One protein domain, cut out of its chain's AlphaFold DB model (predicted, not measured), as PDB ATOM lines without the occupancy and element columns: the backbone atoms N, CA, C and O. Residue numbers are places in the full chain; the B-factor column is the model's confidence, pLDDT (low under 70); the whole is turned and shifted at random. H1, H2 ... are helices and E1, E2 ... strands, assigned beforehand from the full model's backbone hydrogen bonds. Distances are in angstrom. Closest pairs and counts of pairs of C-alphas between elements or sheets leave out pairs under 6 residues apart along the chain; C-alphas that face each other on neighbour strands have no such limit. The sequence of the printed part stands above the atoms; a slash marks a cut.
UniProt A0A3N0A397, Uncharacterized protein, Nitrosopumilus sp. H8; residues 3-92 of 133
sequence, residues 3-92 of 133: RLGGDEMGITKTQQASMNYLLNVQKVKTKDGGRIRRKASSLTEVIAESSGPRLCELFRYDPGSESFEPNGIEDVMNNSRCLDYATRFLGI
ATOM      1  N   ARG A   3     119.099 111.842 190.485       84.31
ATOM      2  CA  ARG A   3     118.490 113.116 190.904       84.31
ATOM      3  C   ARG A   3     119.515 114.125 191.434       84.31
ATOM      4  O   ARG A   3     119.459 115.276 191.041       84.31
ATOM      5  N   LEU A   4     120.458 113.692 192.278       86.25
ATOM      6  CA  LEU A   4     121.484 114.577 192.855       86.25
ATOM      7  C   LEU A   4     122.359 115.225 191.772       86.25
ATOM      8  O   LEU A   4     122.718 116.387 191.899       86.25
ATOM      9  N   GLY A   5     122.685 114.475 190.717       85.12
ATOM     10  CA  GLY A   5     123.471 114.976 189.589       85.12
ATOM     11  C   GLY A   5     122.657 115.609 188.461       85.12
ATOM     12  O   GLY A   5     123.249 115.952 187.446       85.12
ATOM     13  N   GLY A   6     121.332 115.708 188.595       88.38
ATOM     14  CA  GLY A   6     120.479 116.365 187.603       88.38
ATOM     15  C   GLY A   6     120.588 117.887 187.675       88.38
ATOM     16  O   GLY A   6     121.037 118.425 188.686       88.38
ATOM     17  N   ASP A   7     120.133 118.565 186.622       82.25
ATOM     18  CA  ASP A   7     120.344 120.004 186.396       82.25
ATOM     19  C   ASP A   7     119.882 120.907 187.552       82.25
ATOM     20  O   ASP A   7     120.497 121.935 187.811       82.25
ATOM     21  N   GLU A   8     118.837 120.515 188.288       87.38
ATOM     22  CA  GLU A   8     118.324 121.291 189.425       87.38
ATOM     23  C   GLU A   8     119.243 121.254 190.654       87.38
ATOM     24  O   GLU A   8     119.368 122.249 191.364       87.38
ATOM     25  N   MET A   9     119.861 120.102 190.937       89.00
ATOM     26  CA  MET A   9     120.706 119.922 192.125       89.00
ATOM     27  C   MET A   9     122.194 120.093 191.818       89.00
ATOM     28  O   MET A   9     122.941 120.530 192.690       89.00
ATOM     29  N   GLY A  10     122.634 119.746 190.606       89.25
ATOM     30  CA  GLY A  10     123.983 120.016 190.108       89.25
ATOM     31  C   GLY A  10     125.124 119.390 190.917       89.25
ATOM     32  O   GLY A  10     126.272 119.808 190.772       89.25
ATOM     33  N   ILE A  11     124.853 118.402 191.779       90.50
ATOM     34  CA  ILE A  11     125.877 117.803 192.637       90.50
ATOM     35  C   ILE A  11     126.741 116.873 191.791       90.50
ATOM     36  O   ILE A  11     126.290 115.839 191.292       90.50
ATOM     37  N   THR A  12     128.015 117.222 191.656       90.38
ATOM     38  CA  THR A  12     128.980 116.462 190.853       90.38
ATOM     39  C   THR A  12     129.204 115.056 191.414       90.38
ATOM     40  O   THR A  12     129.003 114.801 192.601       90.38
ATOM     41  N   LYS A  13     129.684 114.120 190.583       88.69
ATOM     42  CA  LYS A  13     130.025 112.757 191.039       88.69
ATOM     43  C   LYS A  13     131.027 112.756 192.200       88.69
ATOM     44  O   LYS A  13     130.881 111.953 193.113       88.69
ATOM     45  N   THR A  14     131.995 113.673 192.190       87.44
ATOM     46  CA  THR A  14     132.983 113.834 193.268       87.44
ATOM     47  C   THR A  14     132.329 114.269 194.576       87.44
ATOM     48  O   THR A  14     132.645 113.728 195.627       87.44
ATOM     49  N   GLN A  15     131.369 115.198 194.526       89.44
ATOM     50  CA  GLN A  15     130.605 115.596 195.712       89.44
ATOM     51  C   GLN A  15     129.650 114.489 196.173       89.44
ATOM     52  O   GLN A  15     129.443 114.315 197.363       89.44
ATOM     53  N   GLN A  16     129.095 113.691 195.259       89.94
ATOM     54  CA  GLN A  16     128.313 112.515 195.649       89.94
ATOM     55  C   GLN A  16     129.184 111.469 196.366       89.94
ATOM     56  O   GLN A  16     128.686 110.761 197.235       89.94
ATOM     57  N   ALA A  17     130.480 111.396 196.042       88.81
ATOM     58  CA  ALA A  17     131.430 110.486 196.677       88.81
ATOM     59  C   ALA A  17     131.804 110.871 198.120       88.81
ATOM     60  O   ALA A  17     132.423 110.059 198.797       88.81
ATOM     61  N   SER A  18     131.453 112.074 198.599       88.19
ATOM     62  CA  SER A  18     131.688 112.472 199.998       88.19
ATOM     63  C   SER A  18     130.580 112.025 200.956       88.19
ATOM     64  O   SER A  18     130.692 112.219 202.166       88.19
ATOM     65  N   MET A  19     129.497 111.441 200.437       90.06
ATOM     66  CA  MET A  19     128.499 110.777 201.267       90.06
ATOM     67  C   MET A  19     129.075 109.459 201.786       90.06
ATOM     68  O   MET A  19     129.752 108.763 201.040       90.06
ATOM     69  N   ASN A  20     128.754 109.095 203.029       88.44
ATOM     70  CA  ASN A  20     129.141 107.794 203.590       88.44
ATOM     71  C   ASN A  20     128.016 106.764 203.443       88.44
ATOM     72  O   ASN A  20     128.251 105.630 203.038       88.44
ATOM     73  N   TYR A  21     126.773 107.167 203.730       92.56
ATOM     74  CA  TYR A  21     125.625 106.262 203.752       92.56
ATOM     75  C   TYR A  21     124.370 106.892 203.147       92.56
ATOM     76  O   TYR A  21     124.131 108.094 203.264       92.56
ATOM     77  N   LEU A  22     123.532 106.044 202.558       94.31
ATOM     78  CA  LEU A  22     122.186 106.339 202.090       94.31
ATOM     79  C   LEU A  22     121.207 105.421 202.824       94.31
ATOM     80  O   LEU A  22     121.259 104.202 202.669       94.31
ATOM     81  N   LEU A  23     120.299 106.009 203.601       95.69
ATOM     82  CA  LEU A  23     119.195 105.294 204.233       95.69
ATOM     83  C   LEU A  23     117.928 105.489 203.402       95.69
ATOM     84  O   LEU A  23     117.446 106.613 203.253       95.69
ATOM     85  N   ASN A  24     117.365 104.399 202.888       95.19
ATOM     86  CA  ASN A  24     116.072 104.433 202.218       95.19
ATOM     87  C   ASN A  24     114.966 104.013 203.190       95.19
ATOM     88  O   ASN A  24     115.097 103.013 203.896       95.19
ATOM     89  N   VAL A  25     113.863 104.760 203.221       95.94
ATOM     90  CA  VAL A  25     112.709 104.482 204.084       95.94
ATOM     91  C   VAL A  25     111.464 104.361 203.223       95.94
ATOM     92  O   VAL A  25     111.103 105.284 202.496       95.94
ATOM     93  N   GLN A  26     110.772 103.232 203.338       93.69
ATOM     94  CA  GLN A  26     109.598 102.924 202.527       93.69
ATOM     95  C   GLN A  26     108.384 102.600 203.390       93.69
ATOM     96  O   GLN A  26     108.491 102.139 204.528       93.69
ATOM     97  N   LYS A  27     107.201 102.842 202.825       93.50
ATOM     98  CA  LYS A  27     105.934 102.344 203.360       93.50
ATOM     99  C   LYS A  27     105.727 100.928 202.831       93.50
ATOM    100  O   LYS A  27     105.590 100.746 201.627       93.50
ATOM    101  N   VAL A  28     105.679  99.952 203.727       90.94
ATOM    102  CA  VAL A  28     105.499  98.536 203.407       90.94
ATOM    103  C   VAL A  28     104.179  98.059 203.994       90.94
ATOM    104  O   VAL A  28     103.844  98.378 205.136       90.94
ATOM    105  N   LYS A  29     103.418  97.303 203.206       86.75
ATOM    106  CA  LYS A  29     102.206  96.625 203.666       86.75
ATOM    107  C   LYS A  29     102.609  95.304 204.325       86.75
ATOM    108  O   LYS A  29     103.213  94.470 203.659       86.75
ATOM    109  N   THR A  30     102.319  95.131 205.612       79.75
ATOM    110  CA  THR A  30     102.693  93.917 206.354       79.75
ATOM    111  C   THR A  30     101.786  92.738 206.031       79.75
ATOM    112  O   THR A  30     100.641  92.918 205.590       79.75
ATOM    113  N   LYS A  31     102.304  91.524 206.252       78.75
ATOM    114  CA  LYS A  31     101.569  90.283 205.972       78.75
ATOM    115  C   LYS A  31     100.390  90.082 206.928       78.75
ATOM    116  O   LYS A  31      99.354  89.564 206.522       78.75
ATOM    117  N   ASP A  32     100.514  90.566 208.161       74.12
ATOM    118  CA  ASP A  32      99.590  90.381 209.292       74.12
ATOM    119  C   ASP A  32      98.286  91.213 209.241       74.12
ATOM    120  O   ASP A  32      97.769  91.653 210.267       74.12
ATOM    121  N   GLY A  33      97.719  91.432 208.051       67.44
ATOM    122  CA  GLY A  33      96.440  92.143 207.892       67.44
ATOM    123  C   GLY A  33      96.541  93.482 207.166       67.44
ATOM    124  O   GLY A  33      95.663  94.334 207.293       67.44
ATOM    125  N   GLY A  34      97.603  93.691 206.382       76.25
ATOM    126  CA  GLY A  34      97.664  94.784 205.418       76.25
ATOM    127  C   GLY A  34      97.885  96.174 206.010       76.25
ATOM    128  O   GLY A  34      97.659  97.168 205.316       76.25
ATOM    129  N   ARG A  35      98.334  96.259 207.265       85.19
ATOM    130  CA  ARG A  35      98.719  97.530 207.886       85.19
ATOM    131  C   ARG A  35      99.947  98.096 207.176       85.19
ATOM    132  O   ARG A  35     100.887  97.376 206.847       85.19
ATOM    133  N   ILE A  36      99.949  99.406 206.947       90.06
ATOM    134  CA  ILE A  36     101.096 100.097 206.354       90.06
ATOM    135  C   ILE A  36     102.056 100.484 207.477       90.06
ATOM    136  O   ILE A  36     101.693 101.250 208.370       90.06
ATOM    137  N   ARG A  37     103.295  99.990 207.419       90.69
ATOM    138  CA  ARG A  37     104.383 100.355 208.337       90.69
ATOM    139  C   ARG A  37     105.500 101.055 207.574       90.69
ATOM    140  O   ARG A  37     105.721 100.782 206.399       90.69
ATOM    141  N   ARG A  38     106.213 101.969 208.234       93.56
ATOM    142  CA  ARG A  38     107.459 102.528 207.694       93.56
ATOM    143  C   ARG A  38     108.609 101.601 208.071       93.56
ATOM    144  O   ARG A  38     108.705 101.198 209.227       93.56
ATOM    145  N   LYS A  39     109.454 101.266 207.106       93.12
ATOM    146  CA  LYS A  39     110.638 100.425 207.295       93.12
ATOM    147  C   LYS A  39     111.833 101.122 206.665       93.12
ATOM    148  O   LYS A  39     111.701 101.661 205.566       93.12
ATOM    149  N   ALA A  40     112.974 101.101 207.349       94.06
ATOM    150  CA  ALA A  40     114.254 101.292 206.681       94.06
ATOM    151  C   ALA A  40     114.370 100.156 205.660       94.06
ATOM    152  O   ALA A  40     114.487  99.004 206.047       94.06
ATOM    153  N   SER A  41     114.179 100.440 204.377       94.25
ATOM    154  CA  SER A  41     114.124  99.397 203.351       94.25
ATOM    155  C   SER A  41     115.513  98.931 202.957       94.25
ATOM    156  O   SER A  41     115.680  97.783 202.567       94.25
ATOM    157  N   SER A  42     116.491  99.830 203.031       95.00
ATOM    158  CA  SER A  42     117.890  99.511 202.806       95.00
ATOM    159  C   SER A  42     118.799 100.558 203.435       95.00
ATOM    160  O   SER A  42     118.432 101.734 203.541       95.00
ATOM    161  N   LEU A  43     119.991 100.118 203.824       94.62
ATOM    162  CA  LEU A  43     121.136 100.979 204.088       94.62
ATOM    163  C   LEU A  43     122.205 100.669 203.050       94.62
ATOM    164  O   LEU A  43     122.554  99.512 202.821       94.62
ATOM    165  N   THR A  44     122.713 101.707 202.409       94.25
ATOM    166  CA  THR A  44     123.711 101.588 201.350       94.25
ATOM    167  C   THR A  44     124.902 102.458 201.690       94.25
ATOM    168  O   THR A  44     124.750 103.655 201.905       94.25
ATOM    169  N   GLU A  45     126.083 101.866 201.720       93.25
ATOM    170  CA  GLU A  45     127.346 102.580 201.788       93.25
ATOM    171  C   GLU A  45     127.700 103.159 200.415       93.25
ATOM    172  O   GLU A  45     127.497 102.529 199.370       93.25
ATOM    173  N   VAL A  46     128.228 104.377 200.421       92.25
ATOM    174  CA  VAL A  46     128.746 105.049 199.233       92.25
ATOM    175  C   VAL A  46     130.265 104.994 199.293       92.25
ATOM    176  O   VAL A  46     130.889 105.524 200.203       92.25
ATOM    177  N   ILE A  47     130.861 104.338 198.304       89.56
ATOM    178  CA  ILE A  47     132.298 104.097 198.234       89.56
ATOM    179  C   ILE A  47     132.867 104.965 197.118       89.56
ATOM    180  O   ILE A  47     132.490 104.825 195.953       89.56
ATOM    181  N   ALA A  48     133.780 105.865 197.473       87.62
ATOM    182  CA  ALA A  48     134.470 106.711 196.510       87.62
ATOM    183  C   ALA A  48     135.403 105.869 195.619       87.62
ATOM    184  O   ALA A  48     136.341 105.239 196.108       87.62
ATOM    185  N   GLU A  49     135.163 105.876 194.308       86.44
ATOM    186  CA  GLU A  49     136.030 105.254 193.304       86.44
ATOM    187  C   GLU A  49     136.354 106.262 192.189       86.44
ATOM    188  O   GLU A  49     135.677 107.281 192.020       86.44
ATOM    189  N   SER A  50     137.413 105.999 191.420       83.38
ATOM    190  CA  SER A  50     137.933 106.935 190.411       83.38
ATOM    191  C   SER A  50     136.949 107.236 189.274       83.38
ATOM    192  O   SER A  50     136.985 108.320 188.697       83.38
ATOM    193  N   SER A  51     136.045 106.305 188.959       83.38
ATOM    194  CA  SER A  51     135.012 106.450 187.923       83.38
ATOM    195  C   SER A  51     133.707 107.092 188.434       83.38
ATOM    196  O   SER A  51     132.786 107.364 187.650       83.38
ATOM    197  N   GLY A  52     133.622 107.370 189.740       82.81
ATOM    198  CA  GLY A  52     132.432 107.849 190.441       82.81
ATOM    199  C   GLY A  52     132.100 106.979 191.658       82.81
ATOM    200  O   GLY A  52     132.792 106.000 191.925       82.81
ATOM    201  N   PRO A  53     131.047 107.311 192.422       89.50
ATOM    202  CA  PRO A  53     130.751 106.574 193.642       89.50
ATOM    203  C   PRO A  53     130.124 105.221 193.309       89.50
ATOM    204  O   PRO A  53     129.136 105.153 192.571       89.50
ATOM    205  N   ARG A  54     130.666 104.156 193.896       90.31
ATOM    206  CA  ARG A  54     130.054 102.829 193.895       90.31
ATOM    207  C   ARG A  54     129.120 102.701 195.091       90.31
ATOM    208  O   ARG A  54     129.425 103.168 196.182       90.31
ATOM    209  N   LEU A  55     127.978 102.058 194.885       91.31
ATOM    210  CA  LEU A  55     127.009 101.791 195.944       91.31
ATOM    211  C   LEU A  55     127.177 100.352 196.435       91.31
ATOM    212  O   LEU A  55     127.195  99.430 195.619       91.31
ATOM    213  N   CYS A  56     127.297 100.169 197.747       91.56
ATOM    214  CA  CYS A  56     127.368  98.864 198.394       91.56
ATOM    215  C   CYS A  56     126.211  98.743 199.386       91.56
ATOM    216  O   CYS A  56     126.156  99.474 200.370       91.56
ATOM    217  N   GLU A  57     125.235  97.887 199.105       92.19
ATOM    218  CA  GLU A  57     124.107  97.698 200.019       92.19
ATOM    219  C   GLU A  57     124.555  96.867 201.225       92.19
ATOM    220  O   GLU A  57     125.047  95.757 201.054       92.19
ATOM    221  N   LEU A  58     124.404  97.422 202.430       92.38
ATOM    222  CA  LEU A  58     124.824  96.782 203.677       92.38
ATOM    223  C   LEU A  58     123.736  95.888 204.258       92.38
ATOM    224  O   LEU A  58     124.040  94.838 204.806       92.38
ATOM    225  N   PHE A  59     122.479  96.320 204.150       91.25
ATOM    226  CA  PHE A  59     121.317  95.506 204.476       91.25
ATOM    227  C   PHE A  59     120.083  95.973 203.720       91.25
ATOM    228  O   PHE A  59     119.956  97.145 203.341       91.25
ATOM    229  N   ARG A  60     119.133  95.053 203.571       94.50
ATOM    230  CA  ARG A  60     117.821  95.262 202.970       94.50
ATOM    231  C   ARG A  60     116.742  94.619 203.825       94.50
ATOM    232  O   ARG A  60     116.932  93.543 204.372       94.50
ATOM    233  N   TYR A  61     115.594  95.273 203.919       93.56
ATOM    234  CA  TYR A  61     114.405  94.684 204.521       93.56
ATOM    235  C   TYR A  61     113.677  93.796 203.509       93.56
ATOM    236  O   TYR A  61     113.279  94.278 202.445       93.56
ATOM    237  N   ASP A  62     113.438  92.537 203.866       90.75
ATOM    238  CA  ASP A  62     112.591  91.627 203.107       90.75
ATOM    239  C   ASP A  62     111.160  91.606 203.689       90.75
ATOM    240  O   ASP A  62     110.933  91.139 204.810       90.75
ATOM    241  N   PRO A  63     110.141  92.087 202.951       86.50
ATOM    242  CA  PRO A  63     108.747  92.005 203.386       86.50
ATOM    243  C   PRO A  63     108.199  90.569 203.398       86.50
ATOM    244  O   PRO A  63     107.150  90.325 203.996       86.50
ATOM    245  N   GLY A  64     108.866  89.628 202.723       86.25
ATOM    246  CA  GLY A  64     108.540  88.209 202.732       86.25
ATOM    247  C   GLY A  64     108.762  87.585 204.111       86.25
ATOM    248  O   GLY A  64     107.839  87.032 204.706       86.25
ATOM    249  N   SER A  65     109.975  87.687 204.625       89.19
ATOM    250  CA  SER A  65     110.366  87.180 205.943       89.19
ATOM    251  C   SER A  65     110.078  88.157 207.090       89.19
ATOM    252  O   SER A  65     110.191  87.779 208.252       89.19
ATOM    253  N   GLU A  66     109.701  89.402 206.780       88.00
ATOM    254  CA  GLU A  66     109.615  90.522 207.730       88.00
ATOM    255  C   GLU A  66     110.921  90.761 208.512       88.00
ATOM    256  O   GLU A  66     110.911  91.256 209.642       88.00
ATOM    257  N   SER A  67     112.052  90.455 207.874       90.12
ATOM    258  CA  SER A  67     113.388  90.516 208.461       90.12
ATOM    259  C   SER A  67     114.344  91.371 207.623       90.12
ATOM    260  O   SER A  67     113.972  91.905 206.576       90.12
ATOM    261  N   PHE A  68     115.558  91.574 208.129       91.00
ATOM    262  CA  PHE A  68     116.631  92.255 207.410       91.00
ATOM    263  C   PHE A  68     117.670  91.240 206.951       91.00
ATOM    264  O   PHE A  68     117.982  90.313 207.692       91.00
ATOM    265  N   GLU A  69     118.223  91.447 205.762       91.50
ATOM    266  CA  GLU A  69     119.272  90.615 205.182       91.50
ATOM    267  C   GLU A  69     120.437  91.489 204.676       91.50
ATOM    268  O   GLU A  69     120.185  92.456 203.947       91.50
ATOM    269  N   PRO A  70     121.697  91.166 205.026       88.81
ATOM    270  CA  PRO A  70     122.079  90.224 206.079       88.81
ATOM    271  C   PRO A  70     121.633  90.687 207.479       88.81
ATOM    272  O   PRO A  70     121.377  91.870 207.708       88.81
ATOM    273  N   ASN A  71     121.545  89.741 208.418       82.25
ATOM    274  CA  ASN A  71     121.201  89.995 209.824       82.25
ATOM    275  C   ASN A  71     122.376  89.795 210.799       82.25
ATOM    276  O   ASN A  71     122.226  90.091 211.985       82.25
ATOM    277  N   GLY A  72     123.527  89.311 210.320       87.56
ATOM    278  CA  GLY A  72     124.730  89.082 211.117       87.56
ATOM    279  C   GLY A  72     125.698  90.265 211.094       87.56
ATOM    280  O   GLY A  72     125.863  90.926 210.068       87.56
ATOM    281  N   ILE A  73     126.378  90.507 212.220       89.00
ATOM    282  CA  ILE A  73     127.430  91.535 212.329       89.00
ATOM    283  C   ILE A  73     128.560  91.249 211.334       89.00
ATOM    284  O   ILE A  73     128.966  92.153 210.609       89.00
ATOM    285  N   GLU A  74     129.022  89.998 211.253       87.69
ATOM    286  CA  GLU A  74     130.108  89.598 210.349       87.69
ATOM    287  C   GLU A  74     129.759  89.863 208.882       87.69
ATOM    288  O   GLU A  74     130.562  90.438 208.153       87.69
ATOM    289  N   ASP A  75     128.543  89.525 208.454       87.44
ATOM    290  CA  ASP A  75     128.086  89.768 207.084       87.44
ATOM    291  C   ASP A  75     128.006  91.267 206.761       87.44
ATOM    292  O   ASP A  75     128.400  91.700 205.676       87.44
ATOM    293  N   VAL A  76     127.522  92.081 207.706       86.81
ATOM    294  CA  VAL A  76     127.488  93.545 207.560       86.81
ATOM    295  C   VAL A  76     128.905  94.112 207.473       86.81
ATOM    296  O   VAL A  76     129.166  94.971 206.630       86.81
ATOM    297  N   MET A  77     129.824  93.619 208.305       85.94
ATOM    298  CA  MET A  77     131.227  94.031 208.292       85.94
ATOM    299  C   MET A  77     131.923  93.639 206.990       85.94
ATOM    300  O   MET A  77     132.546  94.489 206.365       85.94
ATOM    301  N   ASN A  78     131.734  92.405 206.516       84.00
ATOM    302  CA  ASN A  78     132.286  91.926 205.247       84.00
ATOM    303  C   ASN A  78     131.827  92.770 204.047       84.00
ATOM    304  O   ASN A  78     132.553  92.906 203.059       84.00
ATOM    305  N   ASN A  79     130.631  93.355 204.130       84.00
ATOM    306  CA  ASN A  79     130.072  94.205 203.083       84.00
ATOM    307  C   ASN A  79     130.457  95.691 203.220       84.00
ATOM    308  O   ASN A  79     130.262  96.448 202.261       84.00
ATOM    309  N   SER A  80     131.004  96.127 204.361       87.50
ATOM    310  CA  SER A  80     131.279  97.540 204.640       87.50
ATOM    311  C   SER A  80     132.761  97.891 204.546       87.50
ATOM    312  O   SER A  80     133.574  97.430 205.342       87.50
ATOM    313  N   ARG A  81     133.126  98.809 203.637       81.38
ATOM    314  CA  ARG A  81     134.500  99.342 203.593       81.38
ATOM    315  C   ARG A  81     134.718 100.408 204.664       81.38
ATOM    316  O   ARG A  81     135.830 100.554 205.161       81.38
ATOM    317  N   CYS A  82     133.683 101.159 205.032       78.62
ATOM    318  CA  CYS A  82     133.740 102.152 206.102       78.62
ATOM    319  C   CYS A  82     134.052 101.539 207.475       78.62
ATOM    320  O   CYS A  82     134.779 102.161 208.250       78.62
ATOM    321  N   LEU A  83     133.551 100.338 207.782       78.69
ATOM    322  CA  LEU A  83     133.853  99.673 209.055       78.69
ATOM    323  C   LEU A  83     135.316  99.208 209.138       78.69
ATOM    324  O   LEU A  83     135.931  99.380 210.189       78.69
ATOM    325  N   ASP A  84     135.927  98.781 208.029       72.81
ATOM    326  CA  ASP A  84     137.377  98.522 207.974       72.81
ATOM    327  C   ASP A  84     138.211  99.774 208.309       72.81
ATOM    328  O   ASP A  84     139.282  99.691 208.922       72.81
ATOM    329  N   TYR A  85     137.728 100.960 207.924       72.44
ATOM    330  CA  TYR A  85     138.371 102.228 208.276       72.44
ATOM    331  C   TYR A  85     138.221 102.577 209.762       72.44
ATOM    332  O   TYR A  85     139.127 103.199 210.322       72.44
ATOM    333  N   ALA A  86     137.126 102.171 210.414       73.19
ATOM    334  CA  ALA A  86     136.880 102.463 211.827       73.19
ATOM    335  C   ALA A  86     137.968 101.858 212.728       73.19
ATOM    336  O   ALA A  86     138.522 102.564 213.572       73.19
ATOM    337  N   THR A  87     138.370 100.610 212.477       68.56
ATOM    338  CA  THR A  87     139.468  99.952 213.207       68.56
ATOM    339  C   THR A  87     140.781 100.725 213.074       68.56
ATOM    340  O   THR A  87     141.519 100.901 214.041       68.56
ATOM    341  N   ARG A  88     141.079 101.230 211.869       68.06
ATOM    342  CA  ARG A  88     142.366 101.876 211.557       68.06
ATOM    343  C   ARG A  88     142.478 103.308 212.071       68.06
ATOM    344  O   ARG A  88     143.571 103.721 212.445       68.06
ATOM    345  N   PHE A  89     141.385 104.068 212.049       71.75
ATOM    346  CA  PHE A  89     141.420 105.515 212.295       71.75
ATOM    347  C   PHE A  89     140.719 105.954 213.581       71.75
ATOM    348  O   PHE A  89     141.054 107.014 214.104       71.75
ATOM    349  N   LEU A  90     139.771 105.168 214.097       72.06
ATOM    350  CA  LEU A  90     139.036 105.493 215.326       72.06
ATOM    351  C   LEU A  90     139.572 104.743 216.550       72.06
ATOM    352  O   LEU A  90     139.126 105.004 217.662       72.06
ATOM    353  N   GLY A  91     140.528 103.830 216.356       74.19
ATOM    354  CA  GLY A  91     141.145 103.075 217.444       74.19
ATOM    355  C   GLY A  91     140.195 102.089 218.123       74.19
ATOM    356  O   GLY A  91     140.449 101.716 219.263       74.19
ATOM    357  N   ILE A  92     139.117 101.676 217.446       78.31
ATOM    358  CA  ILE A  92     138.225 100.617 217.928       78.31
ATOM    359  C   ILE A  92     138.936  99.283 217.667       78.31
ATOM    360  O   ILE A  92     139.086  98.912 216.502       78.31
TER     361      ILE A  92
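AT A GLANCE: This is residues 3 to 92 of the 133 residues of an uncharacterized protein of Nitrosopumilus sp. H8 (UniProt A0A3N0A397). A long, strongly twisted sheet of antiparallel strands makes the body, with E1, E2 and E3 as its long ribbons and the short E4 beside one end of E3. Small helices sit near it: H1 packs by the tight turn from E2 to E3, H2 runs along E3, and H3 turns off from H2, with residues 84 to 91 sticking out. The printed part has 90 residues, with three named helices and four named strands in the order H1 E1 E2 E3 E4 H2 H3; the sheet's order is E1 - E2 - E3 - E4, and the class is mixed, helices and strands. The whole is loose, with a radius of gyration of the C-alphas of 16.1 A, and flat, spanning 46 by 40 by 19 A.

HOW THE PARTS SIT: H1, residues 13 to 16, is on the sheet and over E3, residues 52 to 62, at a height of 7.9 A; their closest C-alphas are those of Lys 13 and Gly 52, 5.5 A apart. E1, residues 21 to 29, and E2, residues 36 to 49, form a hairpin at 157 degrees, with N 24 and O 42 at 2.9 A. E2 and E3 form a hairpin at 152 degrees, with N 47 and O 54 at 2.8 A. E3 bends by 53 degrees at residue 58. Its pairing is staggered, with E2 over residues 52 to 60 and with E4, residues 67 to 69, over residues 60 to 62. E3 and E4 form a hairpin, with N 60 and O 69 at 2.8 A. These four strands are a meander, each the antiparallel neighbour of the one before; E1 and E4 are its edge strands, and they are apart. H2, residues 73 to 79, is on the sheet at a height of 9.0 A, over E3 and along the strands, at 20 degrees to E3 on the local plane; the C-alphas of Leu 58 and Val 76 are the closest, 5.7 A apart. H3, residues 81 to 89, only grazes the sheet with its residues 81 to 82. H2 and H3 are close but not clearly touching, about perpendicular at 74 degrees, the closest C-alphas being those of Met 77 and Leu 83 at 6.3 A. In H2 every O i to N i+4 pair is within hydrogen-bond range, in H3 3 of 5, and H1 is too short for such a pair.

IN THESE COORDINATES: H1 begins at C-alpha 13, (130.025, 112.757, 191.039). E1 is 25.3 A long, E2 37.6 A, E3 28.6 A and H3 12.7 A. H3 ends at C-alpha 89, (141.420, 105.515, 212.295).

THE WHOLE: The C-alphas farthest apart, those of Gly 33 and Ser 50, are 47.4 A apart. The printed part has no cut and no long link. Its mean pLDDT is 86.7; residues 33, 87 and 88 are under 70.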